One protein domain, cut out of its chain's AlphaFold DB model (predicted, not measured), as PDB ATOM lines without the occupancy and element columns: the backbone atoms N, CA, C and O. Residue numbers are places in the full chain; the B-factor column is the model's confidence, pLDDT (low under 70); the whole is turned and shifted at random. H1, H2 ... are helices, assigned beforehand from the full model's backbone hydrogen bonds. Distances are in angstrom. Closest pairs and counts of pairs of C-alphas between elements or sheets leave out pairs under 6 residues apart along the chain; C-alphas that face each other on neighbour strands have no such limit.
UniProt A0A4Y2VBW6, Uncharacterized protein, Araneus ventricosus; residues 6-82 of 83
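AT A GLANCE: This is residues 6 to 82 of the 83 residues of an uncharacterized protein of Araneus ventricosus (UniProt A0A4Y2VBW6). A loose cluster of short helices gathers round H2 in the middle, with H3 and H4 near its later half and H1 near its early part, while H5 sticks out as an arm at the far end of the link from H4. Residues 66 to 71 and 74 to 82 stand free, and this arm adds to the length. The printed part has 77 residues with five named helices, H1 to H5 in chain order, and no named strand; the class is all helix. The whole is loose, with a radius of gyration of the C-alphas of 15.1 A, and elongated, spanning 44 by 23 by 21 A.

IN THESE COORDINATES: H1 is residues 6 to 13, beginning at C-alpha 6 (56.865, 58.091, 173.899). H2, residues 23 to 35, is the longest helix at 18.3 A and begins at C-alpha 23 (58.604, 53.678, 185.588). H3, residues 37 to 46, measures 14.4 A. H4 is residues 54 to 61. H5, residues 72 to 81, measures 14.9 A and ends at C-alpha 81 (59.525, 31.274, 187.149).

HOW THE PARTS SIT: H1 is close to H2 but not clearly touching; their closest C-alphas, those of Glu 8 and Leu 25, are 7.9 A apart. H2 touches H3 with residues 29 to 33 alone, closest at the C-alphas of His 33 and Tyr 40, 5.2 A, at a steep tilt of 53 degrees, opposite ways. With the same residues alone H2 only just touches H4, with 3 pairs of C-alphas within 8 A, the closest Leu 30 and Val 57 at 6.6 A; they are about perpendicular at 81 degrees. H5 is apart from H1, H2, H3 and H4. Every O i to N i+4 pair is within hydrogen-bond range in H1, H2, H3 and H4, and 5 of 6 in H5.

THE WHOLE: The two C-alphas farthest apart, those of Ser 14 and Gly 69, are 45.0 A apart. The printed part has no cut. The link from H2 to H3 is tight, the other links are short, and none is long. The mean pLDDT of the printed part is 85.1, with residues 81 to 82 under 70.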
ATOM      1  N   ALA A   6      56.707  57.140 174.996       75.94
ATOM      2  CA  ALA A   6      56.865  58.091 173.899       75.94
ATOM      3  C   ALA A   6      56.297  59.484 174.230       75.94
ATOM      4  O   ALA A   6      56.966  60.487 173.983       75.94
ATOM      5  N   LEU A   7      55.110  59.565 174.842       77.75
ATOM      6  CA  LEU A   7      54.509  60.848 175.222       77.75
ATOM      7  C   LEU A   7      55.353  61.558 176.285       77.75
ATOM      8  O   LEU A   7      55.600  62.762 176.199       77.75
ATOM      9  N   GLU A   8      55.857  60.807 177.266       79.56
ATOM     10  CA  GLU A   8      56.740  61.366 178.287       79.56
ATOM     11  C   GLU A   8      58.065  61.864 177.699       79.56
ATOM     12  O   GLU A   8      58.552  62.926 178.100       79.56
ATOM     13  N   MET A   9      58.632  61.140 176.733       78.81
ATOM     14  CA  MET A   9      59.825  61.589 176.021       78.81
ATOM     15  C   MET A   9      59.563  62.911 175.295       78.81
ATOM     16  O   MET A   9      60.334  63.851 175.479       78.81
ATOM     17  N   LEU A  10      58.452  63.034 174.562       81.56
ATOM     18  CA  LEU A  10      58.098  64.269 173.849       81.56
ATOM     19  C   LEU A  10      57.914  65.464 174.799       81.56
ATOM     20  O   LEU A  10      58.482  66.530 174.560       81.56
ATOM     21  N   LEU A  11      57.196  65.282 175.911       82.56
ATOM     22  CA  LEU A  11      56.974  66.333 176.917       82.56
ATOM     23  C   LEU A  11      58.268  66.802 177.605       82.56
ATOM     24  O   LEU A  11      58.375  67.948 178.044       82.56
ATOM     25  N   ARG A  12      59.265  65.922 177.733       83.88
ATOM     26  CA  ARG A  12      60.586  66.272 178.280       83.88
ATOM     27  C   ARG A  12      61.503  66.895 177.230       83.88
ATOM     28  O   ARG A  12      62.330  67.739 177.585       83.88
ATOM     29  N   ALA A  13      61.349  66.521 175.960       81.62
ATOM     30  CA  ALA A  13      62.048  67.146 174.836       81.62
ATOM     31  C   ALA A  13      61.665  68.623 174.701       81.62
ATOM     32  O   ALA A  13      62.530  69.468 174.488       81.62
ATOM     33  N   SER A  14      60.372  68.927 174.870       79.75
ATOM     34  CA  SER A  14      59.823  70.286 174.813       79.75
ATOM     35  C   SER A  14      60.078  71.112 176.079       79.75
ATOM     36  O   SER A  14      59.763  72.297 176.113       79.75
ATOM     37  N   GLY A  15      60.644  70.510 177.132       76.44
ATOM     38  CA  GLY A  15      60.909  71.176 178.411       76.44
ATOM     39  C   GLY A  15      59.672  71.401 179.289       76.44
ATOM     40  O   GLY A  15      59.810  71.958 180.381       76.44
ATOM     41  N   LEU A  16      58.496  70.934 178.853       75.19
ATOM     42  CA  LEU A  16      57.216  71.077 179.556       75.19
ATOM     43  C   LEU A  16      57.126  70.194 180.807       75.19
ATOM     44  O   LEU A  16      56.433  70.545 181.760       75.19
ATOM     45  N   LYS A  17      57.840  69.060 180.840       76.94
ATOM     46  CA  LYS A  17      57.848  68.138 181.985       76.94
ATOM     47  C   LYS A  17      59.198  68.138 182.701       76.94
ATOM     48  O   LYS A  17      60.213  67.700 182.159       76.94
ATOM     49  N   LYS A  18      59.189  68.571 183.962       73.06
ATOM     50  CA  LYS A  18      60.317  68.496 184.905       73.06
ATOM     51  C   LYS A  18      59.885  67.676 186.125       73.06
ATOM     52  O   LYS A  18      58.758  67.812 186.582       73.06
ATOM     53  N   GLY A  19      60.760  66.807 186.638       80.62
ATOM     54  CA  GLY A  19      60.470  65.969 187.811       80.62
ATOM     55  C   GLY A  19      60.643  64.465 187.581       80.62
ATOM     56  O   GLY A  19      61.377  64.048 186.676       80.62
ATOM     57  N   LYS A  20      59.985  63.659 188.432       83.88
ATOM     58  CA  LYS A  20      60.118  62.188 188.508       83.88
ATOM     59  C   LYS A  20      59.872  61.526 187.151       83.88
ATOM     60  O   LYS A  20      58.950  61.913 186.442       83.88
ATOM     61  N   TYR A  21      60.717  60.560 186.800       86.69
ATOM     62  CA  TYR A  21      60.595  59.770 185.573       86.69
ATOM     63  C   TYR A  21      59.538  58.684 185.752       86.69
ATOM     64  O   TYR A  21      59.523  58.036 186.800       86.69
ATOM     65  N   ALA A  22      58.699  58.485 184.737       87.19
ATOM     66  CA  ALA A  22      57.793  57.344 184.697       87.19
ATOM     67  C   ALA A  22      58.562  56.009 184.789       87.19
ATOM     68  O   ALA A  22      59.712  55.926 184.329       87.19
ATOM     69  N   PRO A  23      57.957  54.972 185.395       87.38
ATOM     70  CA  PRO A  23      58.604  53.678 185.588       87.38
ATOM     71  C   PRO A  23      59.047  53.040 184.265       87.38
ATOM     72  O   PRO A  23      60.142  52.488 184.204       87.38
ATOM     73  N   GLU A  24      58.289  53.203 183.184       87.75
ATOM     74  CA  GLU A  24      58.607  52.673 181.853       87.75
ATOM     75  C   GLU A  24      59.875  53.320 181.285       87.75
ATOM     76  O   GLU A  24      60.759  52.639 180.763       87.75
ATOM     77  N   LEU A  25      60.004  54.642 181.440       88.31
ATOM     78  CA  LEU A  25      61.183  55.385 180.994       88.31
ATOM     79  C   LEU A  25      62.411  55.048 181.851       88.31
ATOM     80  O   LEU A  25      63.530  54.979 181.333       88.31
ATOM     81  N   ARG A  26      62.215  54.804 183.154       90.44
ATOM     82  CA  ARG A  26      63.267  54.298 184.045       90.44
ATOM     83  C   ARG A  26      63.740  52.912 183.606       90.44
ATOM     84  O   ARG A  26      64.950  52.728 183.473       90.44
ATOM     85  N   SER A  27      62.825  51.982 183.344       90.56
ATOM     86  CA  SER A  27      63.142  50.634 182.860       90.56
ATOM     87  C   SER A  27      63.887  50.679 181.528       90.56
ATOM     88  O   SER A  27      64.955  50.088 181.412       90.56
ATOM     89  N   PHE A  28      63.412  51.469 180.559       91.25
ATOM     90  CA  PHE A  28      64.105  51.669 179.283       91.25
ATOM     91  C   PHE A  28      65.538  52.193 179.468       91.25
ATOM     92  O   PHE A  28      66.488  51.642 178.906       91.25
ATOM     93  N   ALA A  29      65.715  53.237 180.286       92.31
ATOM     94  CA  ALA A  29      67.025  53.827 180.547       92.31
ATOM     95  C   ALA A  29      67.991  52.840 181.226       92.31
ATOM     96  O   ALA A  29      69.165  52.795 180.854       92.31
ATOM     97  N   LEU A  30      67.507  52.058 182.198       93.06
ATOM     98  CA  LEU A  30      68.305  51.047 182.895       93.06
ATOM     99  C   LEU A  30      68.708  49.903 181.962       93.06
ATOM    100  O   LEU A  30      69.883  49.546 181.939       93.06
ATOM    101  N   THR A  31      67.785  49.382 181.155       93.94
ATOM    102  CA  THR A  31      68.066  48.304 180.196       93.94
ATOM    103  C   THR A  31      69.082  48.739 179.143       93.94
ATOM    104  O   THR A  31      70.078  48.053 178.918       93.94
ATOM    105  N   LEU A  32      68.894  49.918 178.539       94.31
ATOM    106  CA  LEU A  32      69.826  50.425 177.531       94.31
ATOM    107  C   LEU A  32      71.222  50.677 178.121       94.31
ATOM    108  O   LEU A  32      72.227  50.324 177.506       94.31
ATOM    109  N   HIS A  33      71.294  51.274 179.315       94.81
ATOM    110  CA  HIS A  33      72.567  51.509 179.995       94.81
ATOM    111  C   HIS A  33      73.255  50.200 180.410       94.81
ATOM    112  O   HIS A  33      74.481  50.120 180.323       94.81
ATOM    113  N   PHE A  34      72.485  49.189 180.829       93.25
ATOM    114  CA  PHE A  34      72.981  47.855 181.173       93.25
ATOM    115  C   PHE A  34      73.602  47.152 179.961       93.25
ATOM    116  O   PHE A  34      74.720  46.656 180.064       93.25
ATOM    117  N   TYR A  35      72.937  47.174 178.802       95.31
ATOM    118  CA  TYR A  35      73.478  46.569 177.581       95.31
ATOM    119  C   TYR A  35      74.674  47.331 177.013       95.31
ATOM    120  O   TYR A  35      75.658  46.725 176.595       95.31
ATOM    121  N   SER A  36      74.613  48.664 176.972       95.50
ATOM    122  CA  SER A  36      75.739  49.468 176.512       95.50
ATOM    123  C   SER A  36      75.649  50.899 177.013       95.50
ATOM    124  O   SER A  36      74.880  51.733 176.525       95.50
ATOM    125  N   LYS A  37      76.561  51.242 177.922       92.94
ATOM    126  CA  LYS A  37      76.739  52.619 178.387       92.94
ATOM    127  C   LYS A  37      77.024  53.593 177.238       92.94
ATOM    128  O   LYS A  37      76.553  54.729 177.276       92.94
ATOM    129  N   LYS A  38      77.770  53.165 176.208       94.88
ATOM    130  CA  LYS A  38      78.046  53.990 175.017       94.88
ATOM    131  C   LYS A  38      76.765  54.260 174.226       94.88
ATOM    132  O   LYS A  38      76.521  55.411 173.866       94.88
ATOM    133  N   ALA A  39      75.931  53.238 174.024       94.94
ATOM    134  CA  ALA A  39      74.645  53.394 173.351       94.94
ATOM    135  C   ALA A  39      73.728  54.349 174.125       94.94
ATOM    136  O   ALA A  39      73.185  55.285 173.545       94.94
ATOM    137  N   TYR A  40      73.642  54.198 175.450       94.06
ATOM    138  CA  TYR A  40      72.873  55.114 176.293       94.06
ATOM    139  C   TYR A  40      73.320  56.575 176.146       94.06
ATOM    140  O   TYR A  40      72.492  57.467 175.963       94.06
ATOM    141  N   VAL A  41      74.633  56.836 176.194       93.19
ATOM    142  CA  VAL A  41      75.183  58.192 176.030       93.19
ATOM    143  C   VAL A  41      74.868  58.757 174.645       93.19
ATOM    144  O   VAL A  41      74.505  59.930 174.543       93.19
ATOM    145  N   TYR A  42      74.963  57.939 173.595       94.25
ATOM    146  CA  TYR A  42      74.610  58.343 172.237       94.25
ATOM    147  C   TYR A  42      73.131  58.727 172.130       94.25
ATOM    148  O   TYR A  42      72.822  59.850 171.737       94.25
ATOM    149  N   VAL A  43      72.218  57.851 172.560       91.75
ATOM    150  CA  VAL A  43      70.772  58.119 172.521       91.75
ATOM    151  C   VAL A  43      70.445  59.364 173.352       91.75
ATOM    152  O   VAL A  43      69.726  60.244 172.893       91.75
ATOM    153  N   ARG A  44      71.052  59.534 174.532       90.94
ATOM    154  CA  ARG A  44      70.892  60.763 175.323       90.94
ATOM    155  C   ARG A  44      71.369  62.015 174.580       90.94
ATOM    156  O   ARG A  44      70.740  63.062 174.697       90.94
ATOM    157  N   LYS A  45      72.469  61.940 173.823       90.12
ATOM    158  CA  LYS A  45      72.962  63.063 173.010       90.12
ATOM    159  C   LYS A  45      71.976  63.414 171.892       90.12
ATOM    160  O   LYS A  45      71.728  64.595 171.667       90.12
ATOM    161  N   VAL A  46      71.397  62.406 171.240       90.06
ATOM    162  CA  VAL A  46      70.415  62.574 170.157       90.06
ATOM    163  C   VAL A  46      69.094  63.151 170.681       90.06
ATOM    164  O   VAL A  46      68.590  64.130 170.141       90.06
ATOM    165  N   PHE A  47      68.569  62.609 171.784       83.19
ATOM    166  CA  PHE A  47      67.262  62.971 172.350       83.19
ATOM    167  C   PHE A  47      67.337  64.011 173.490       83.19
ATOM    168  O   PHE A  47      66.360  64.245 174.198       83.19
ATOM    169  N   LYS A  48      68.490  64.660 173.690       80.19
ATOM    170  CA  LYS A  48      68.722  65.739 174.674       80.19
ATOM    171  C   LYS A  48      68.159  65.439 176.083       80.19
ATOM    172  O   LYS A  48      68.579  64.488 176.741       80.19
ATOM    173  N   THR A  49      67.247  66.280 176.582       72.75
ATOM    174  CA  THR A  49      66.692  66.274 177.950       72.75
ATOM    175  C   THR A  49      65.628  65.204 178.189       72.75
ATOM    176  O   THR A  49      65.123  65.097 179.306       72.75
ATOM    177  N   CYS A  50      65.291  64.397 177.178       81.81
ATOM    178  CA  CYS A  50      64.302  63.323 177.318       81.81
ATOM    179  C   CYS A  50      64.762  62.240 178.292       81.81
ATOM    180  O   CYS A  50      63.960  61.687 179.043       81.81
ATOM    181  N   LEU A  51      66.059  61.929 178.265       87.00
ATOM    182  CA  LEU A  51      66.650  60.851 179.043       87.00
ATOM    183  C   LEU A  51      67.321  61.384 180.315       87.00
ATOM    184  O   LEU A  51      67.902  62.478 180.301       87.00
ATOM    185  N   PRO A  52      67.293  60.601 181.410       89.75
ATOM    186  CA  PRO A  52      67.929  60.989 182.659       89.75
ATOM    187  C   PRO A  52      69.424  61.283 182.505       89.75
ATOM    188  O   PRO A  52      70.081  60.924 181.528       89.75
ATOM    189  N   HIS A  53      70.002  61.985 183.477       90.38
ATOM    190  CA  HIS A  53      71.456  62.104 183.531       90.38
ATOM    191  C   HIS A  53      72.072  60.753 183.921       90.38
ATOM    192  O   HIS A  53      71.483  59.998 184.696       90.38
ATOM    193  N   THR A  54      73.290  60.459 183.455       89.06
ATOM    194  CA  THR A  54      74.000  59.214 183.809       89.06
ATOM    195  C   THR A  54      74.152  59.049 185.324       89.06
ATOM    196  O   THR A  54      74.041  57.939 185.834       89.06
ATOM    197  N   SER A  55      74.325  60.142 186.074       90.69
ATOM    198  CA  SER A  55      74.334  60.121 187.548       90.69
ATOM    199  C   SER A  55      73.008  59.653 188.152       90.69
ATOM    200  O   SER A  55      73.014  58.947 189.154       90.69
ATOM    201  N   THR A  56      71.873  60.019 187.551       91.50
ATOM    202  CA  THR A  56      70.548  59.547 187.981       91.50
ATOM    203  C   THR A  56      70.413  58.047 187.746       91.50
ATOM    204  O   THR A  56      69.978  57.333 188.642       91.50
ATOM    205  N   VAL A  57      70.863  57.560 186.585       92.00
ATOM    206  CA  VAL A  57      70.867  56.123 186.270       92.00
ATOM    207  C   VAL A  57      71.744  55.346 187.255       92.00
ATOM    208  O   VAL A  57      71.315  54.326 187.781       92.00
ATOM    209  N   LYS A  58      72.936  55.859 187.588       90.31
ATOM    210  CA  LYS A  58      73.805  55.259 188.616       90.31
ATOM    211  C   LYS A  58      73.119  55.161 189.980       90.31
ATOM    212  O   LYS A  58      73.162  54.102 190.592       90.31
ATOM    213  N   LYS A  59      72.452  56.230 190.433       90.56
ATOM    214  CA  LYS A  59      71.683  56.213 191.691       90.56
ATOM    215  C   LYS A  59      70.573  55.163 191.672       90.56
ATOM    216  O   LYS A  59      70.304  54.550 192.693       90.56
ATOM    217  N   TRP A  60      69.941  54.928 190.523       91.06
ATOM    218  CA  TRP A  60      68.912  53.898 190.401       91.06
ATOM    219  C   TRP A  60      69.439  52.469 190.526       91.06
ATOM    220  O   TRP A  60      68.674  51.625 190.982       91.06
ATOM    221  N   TYR A  61      70.703  52.205 190.180       85.25
ATOM    222  CA  TYR A  61      71.338  50.910 190.454       85.25
ATOM    223  C   TYR A  61      71.643  50.703 191.943       85.25
ATOM    224  O   TYR A  61      71.589  49.579 192.418       85.25
ATOM    225  N   GLN A  62      71.922  51.777 192.686       83.19
ATOM    226  CA  GLN A  62      72.289  51.713 194.110       83.19
ATOM    227  C   GLN A  62      71.120  51.389 195.051       83.19
ATOM    228  O   GLN A  62      71.337  51.240 196.246       83.19
ATOM    229  N   VAL A  63      69.884  51.326 194.546       74.75
ATOM    230  CA  VAL A  63      68.697  51.028 195.368       74.75
ATOM    231  C   VAL A  63      68.620  49.542 195.743       74.75
ATOM    232  O   VAL A  63      67.917  49.203 196.685       74.75
ATOM    233  N   VAL A  64      69.322  48.662 195.022       71.69
ATOM    234  CA  VAL A  64      69.348  47.228 195.334       71.69
ATOM    235  C   VAL A  64      70.252  46.998 196.542       71.69
ATOM    236  O   VAL A  64      71.380  47.498 196.560       71.69
ATOM    237  N   ASP A  65      69.760  46.258 197.538       70.94
ATOM    238  CA  ASP A  65      70.564  45.891 198.701       70.94
ATOM    239  C   ASP A  65      71.733  45.000 198.255       70.94
ATOM    240  O   ASP A  65      71.553  43.886 197.766       70.94
ATOM    241  N   GLY A  66      72.946  45.540 198.377       71.00
ATOM    242  CA  GLY A  66      74.196  44.859 198.050       71.00
ATOM    243  C   GLY A  66      74.837  44.180 199.258       71.00
ATOM    244  O   GLY A  66      76.051  43.966 199.244       71.00
ATOM    245  N   SER A  67      74.070  43.926 200.323       80.06
ATOM    246  CA  SER A  67      74.556  43.234 201.513       80.06
ATOM    247  C   SER A  67      75.148  41.856 201.161       80.06
ATOM    248  O   SER A  67      74.691  41.190 200.226       80.06
ATOM    249  N   PRO A  68      76.220  41.425 201.854       79.19
ATOM    250  CA  PRO A  68      76.862  40.147 201.567       79.19
ATOM    251  C   PRO A  68      75.888  38.987 201.816       79.19
ATOM    252  O   PRO A  68      75.223  38.935 202.848       79.19
ATOM    253  N   GLY A  69      75.832  38.035 200.881       83.44
ATOM    254  CA  GLY A  69      74.931  36.883 200.936       83.44
ATOM    255  C   GLY A  69      74.136  36.710 199.643       83.44
ATOM    256  O   GLY A  69      74.552  37.162 198.577       83.44
ATOM    257  N   PHE A  70      72.993  36.027 199.732       79.88
ATOM    258  CA  PHE A  70      72.071  35.885 198.606       79.88
ATOM    259  C   PHE A  70      71.160  37.106 198.494       79.88
ATOM    260  O   PHE A  70      70.500  37.493 199.458       79.88
ATOM    261  N   THR A  71      71.065  37.665 197.290       82.94
ATOM    262  CA  THR A  71      70.145  38.760 196.978       82.94
ATOM    263  C   THR A  71      68.702  38.261 197.045       82.94
ATOM    264  O   THR A  71      68.303  37.390 196.264       82.94
ATOM    265  N   LYS A  72      67.901  38.811 197.965       83.88
ATOM    266  CA  LYS A  72      66.492  38.417 198.154       83.88
ATOM    267  C   LYS A  72      65.690  38.605 196.869       83.88
ATOM    268  O   LYS A  72      64.893  37.749 196.505       83.88
ATOM    269  N   GLU A  73      65.963  39.682 196.146       83.75
ATOM    270  CA  GLU A  73      65.336  40.032 194.878       83.75
ATOM    271  C   GLU A  73      65.579  38.957 193.810       83.75
ATOM    272  O   GLU A  73      64.661  38.616 193.068       83.75
ATOM    273  N   ALA A  74      66.783  38.374 193.755       84.06
ATOM    274  CA  ALA A  74      67.081  37.293 192.818       84.06
ATOM    275  C   ALA A  74      66.278  36.024 193.150       84.06
ATOM    276  O   ALA A  74      65.753  35.375 192.246       84.06
ATOM    277  N   LEU A  75      66.140  35.697 194.439       87.25
ATOM    278  CA  LEU A  75      65.358  34.543 194.888       87.25
ATOM    279  C   LEU A  75      63.862  34.713 194.598       87.25
ATOM    280  O   LEU A  75      63.230  33.774 194.118       87.25
ATOM    281  N   GLU A  76      63.298  35.899 194.836       87.19
ATOM    282  CA  GLU A  76      61.892  36.191 194.522       87.19
ATOM    283  C   GLU A  76      61.601  36.064 193.020       87.19
ATOM    284  O   GLU A  76      60.626  35.423 192.630       87.19
ATOM    285  N   VAL A  77      62.485  36.581 192.157       86.56
ATOM    286  CA  VAL A  77      62.335  36.447 190.696       86.56
ATOM    287  C   VAL A  77      62.353  34.978 190.255       86.56
ATOM    288  O   VAL A  77      61.592  34.594 189.366       86.56
ATOM    289  N   LEU A  78      63.193  34.143 190.874       88.25
ATOM    290  CA  LEU A  78      63.258  32.713 190.562       88.25
ATOM    291  C   LEU A  78      61.995  31.957 190.998       88.25
ATOM    292  O   LEU A  78      61.549  31.079 190.260       88.25
ATOM    293  N   LYS A  79      61.380  32.318 192.135       88.50
ATOM    294  CA  LYS A  79      60.105  31.721 192.584       88.50
ATOM    295  C   LYS A  79      58.989  31.925 191.562       88.50
ATOM    296  O   LYS A  79      58.244  30.993 191.285       88.50
ATOM    297  N   CYS A  80      58.904  33.111 190.960       77.00
ATOM    298  CA  CYS A  80      57.892  33.411 189.945       77.00
ATOM    299  C   CYS A  80      58.055  32.605 188.644       77.00
ATOM    300  O   CYS A  80      57.100  32.511 187.879       77.00
ATOM    301  N   LYS A  81      59.244  32.050 188.369       67.75
ATOM    302  CA  LYS A  81      59.525  31.274 187.149       67.75
ATOM    303  C   LYS A  81      59.254  29.772 187.306       67.75
ATOM    304  O   LYS A  81      59.196  29.071 186.305       67.75
ATOM    305  N   ALA A  82      59.119  29.274 188.533       58.81
ATOM    306  CA  ALA A  82      58.967  27.848 188.828       58.81
ATOM    307  C   ALA A  82      57.505  27.349 188.781       58.81
ATOM    308  O   ALA A  82      57.167  26.411 189.503       58.81
TER     309      ALA A  82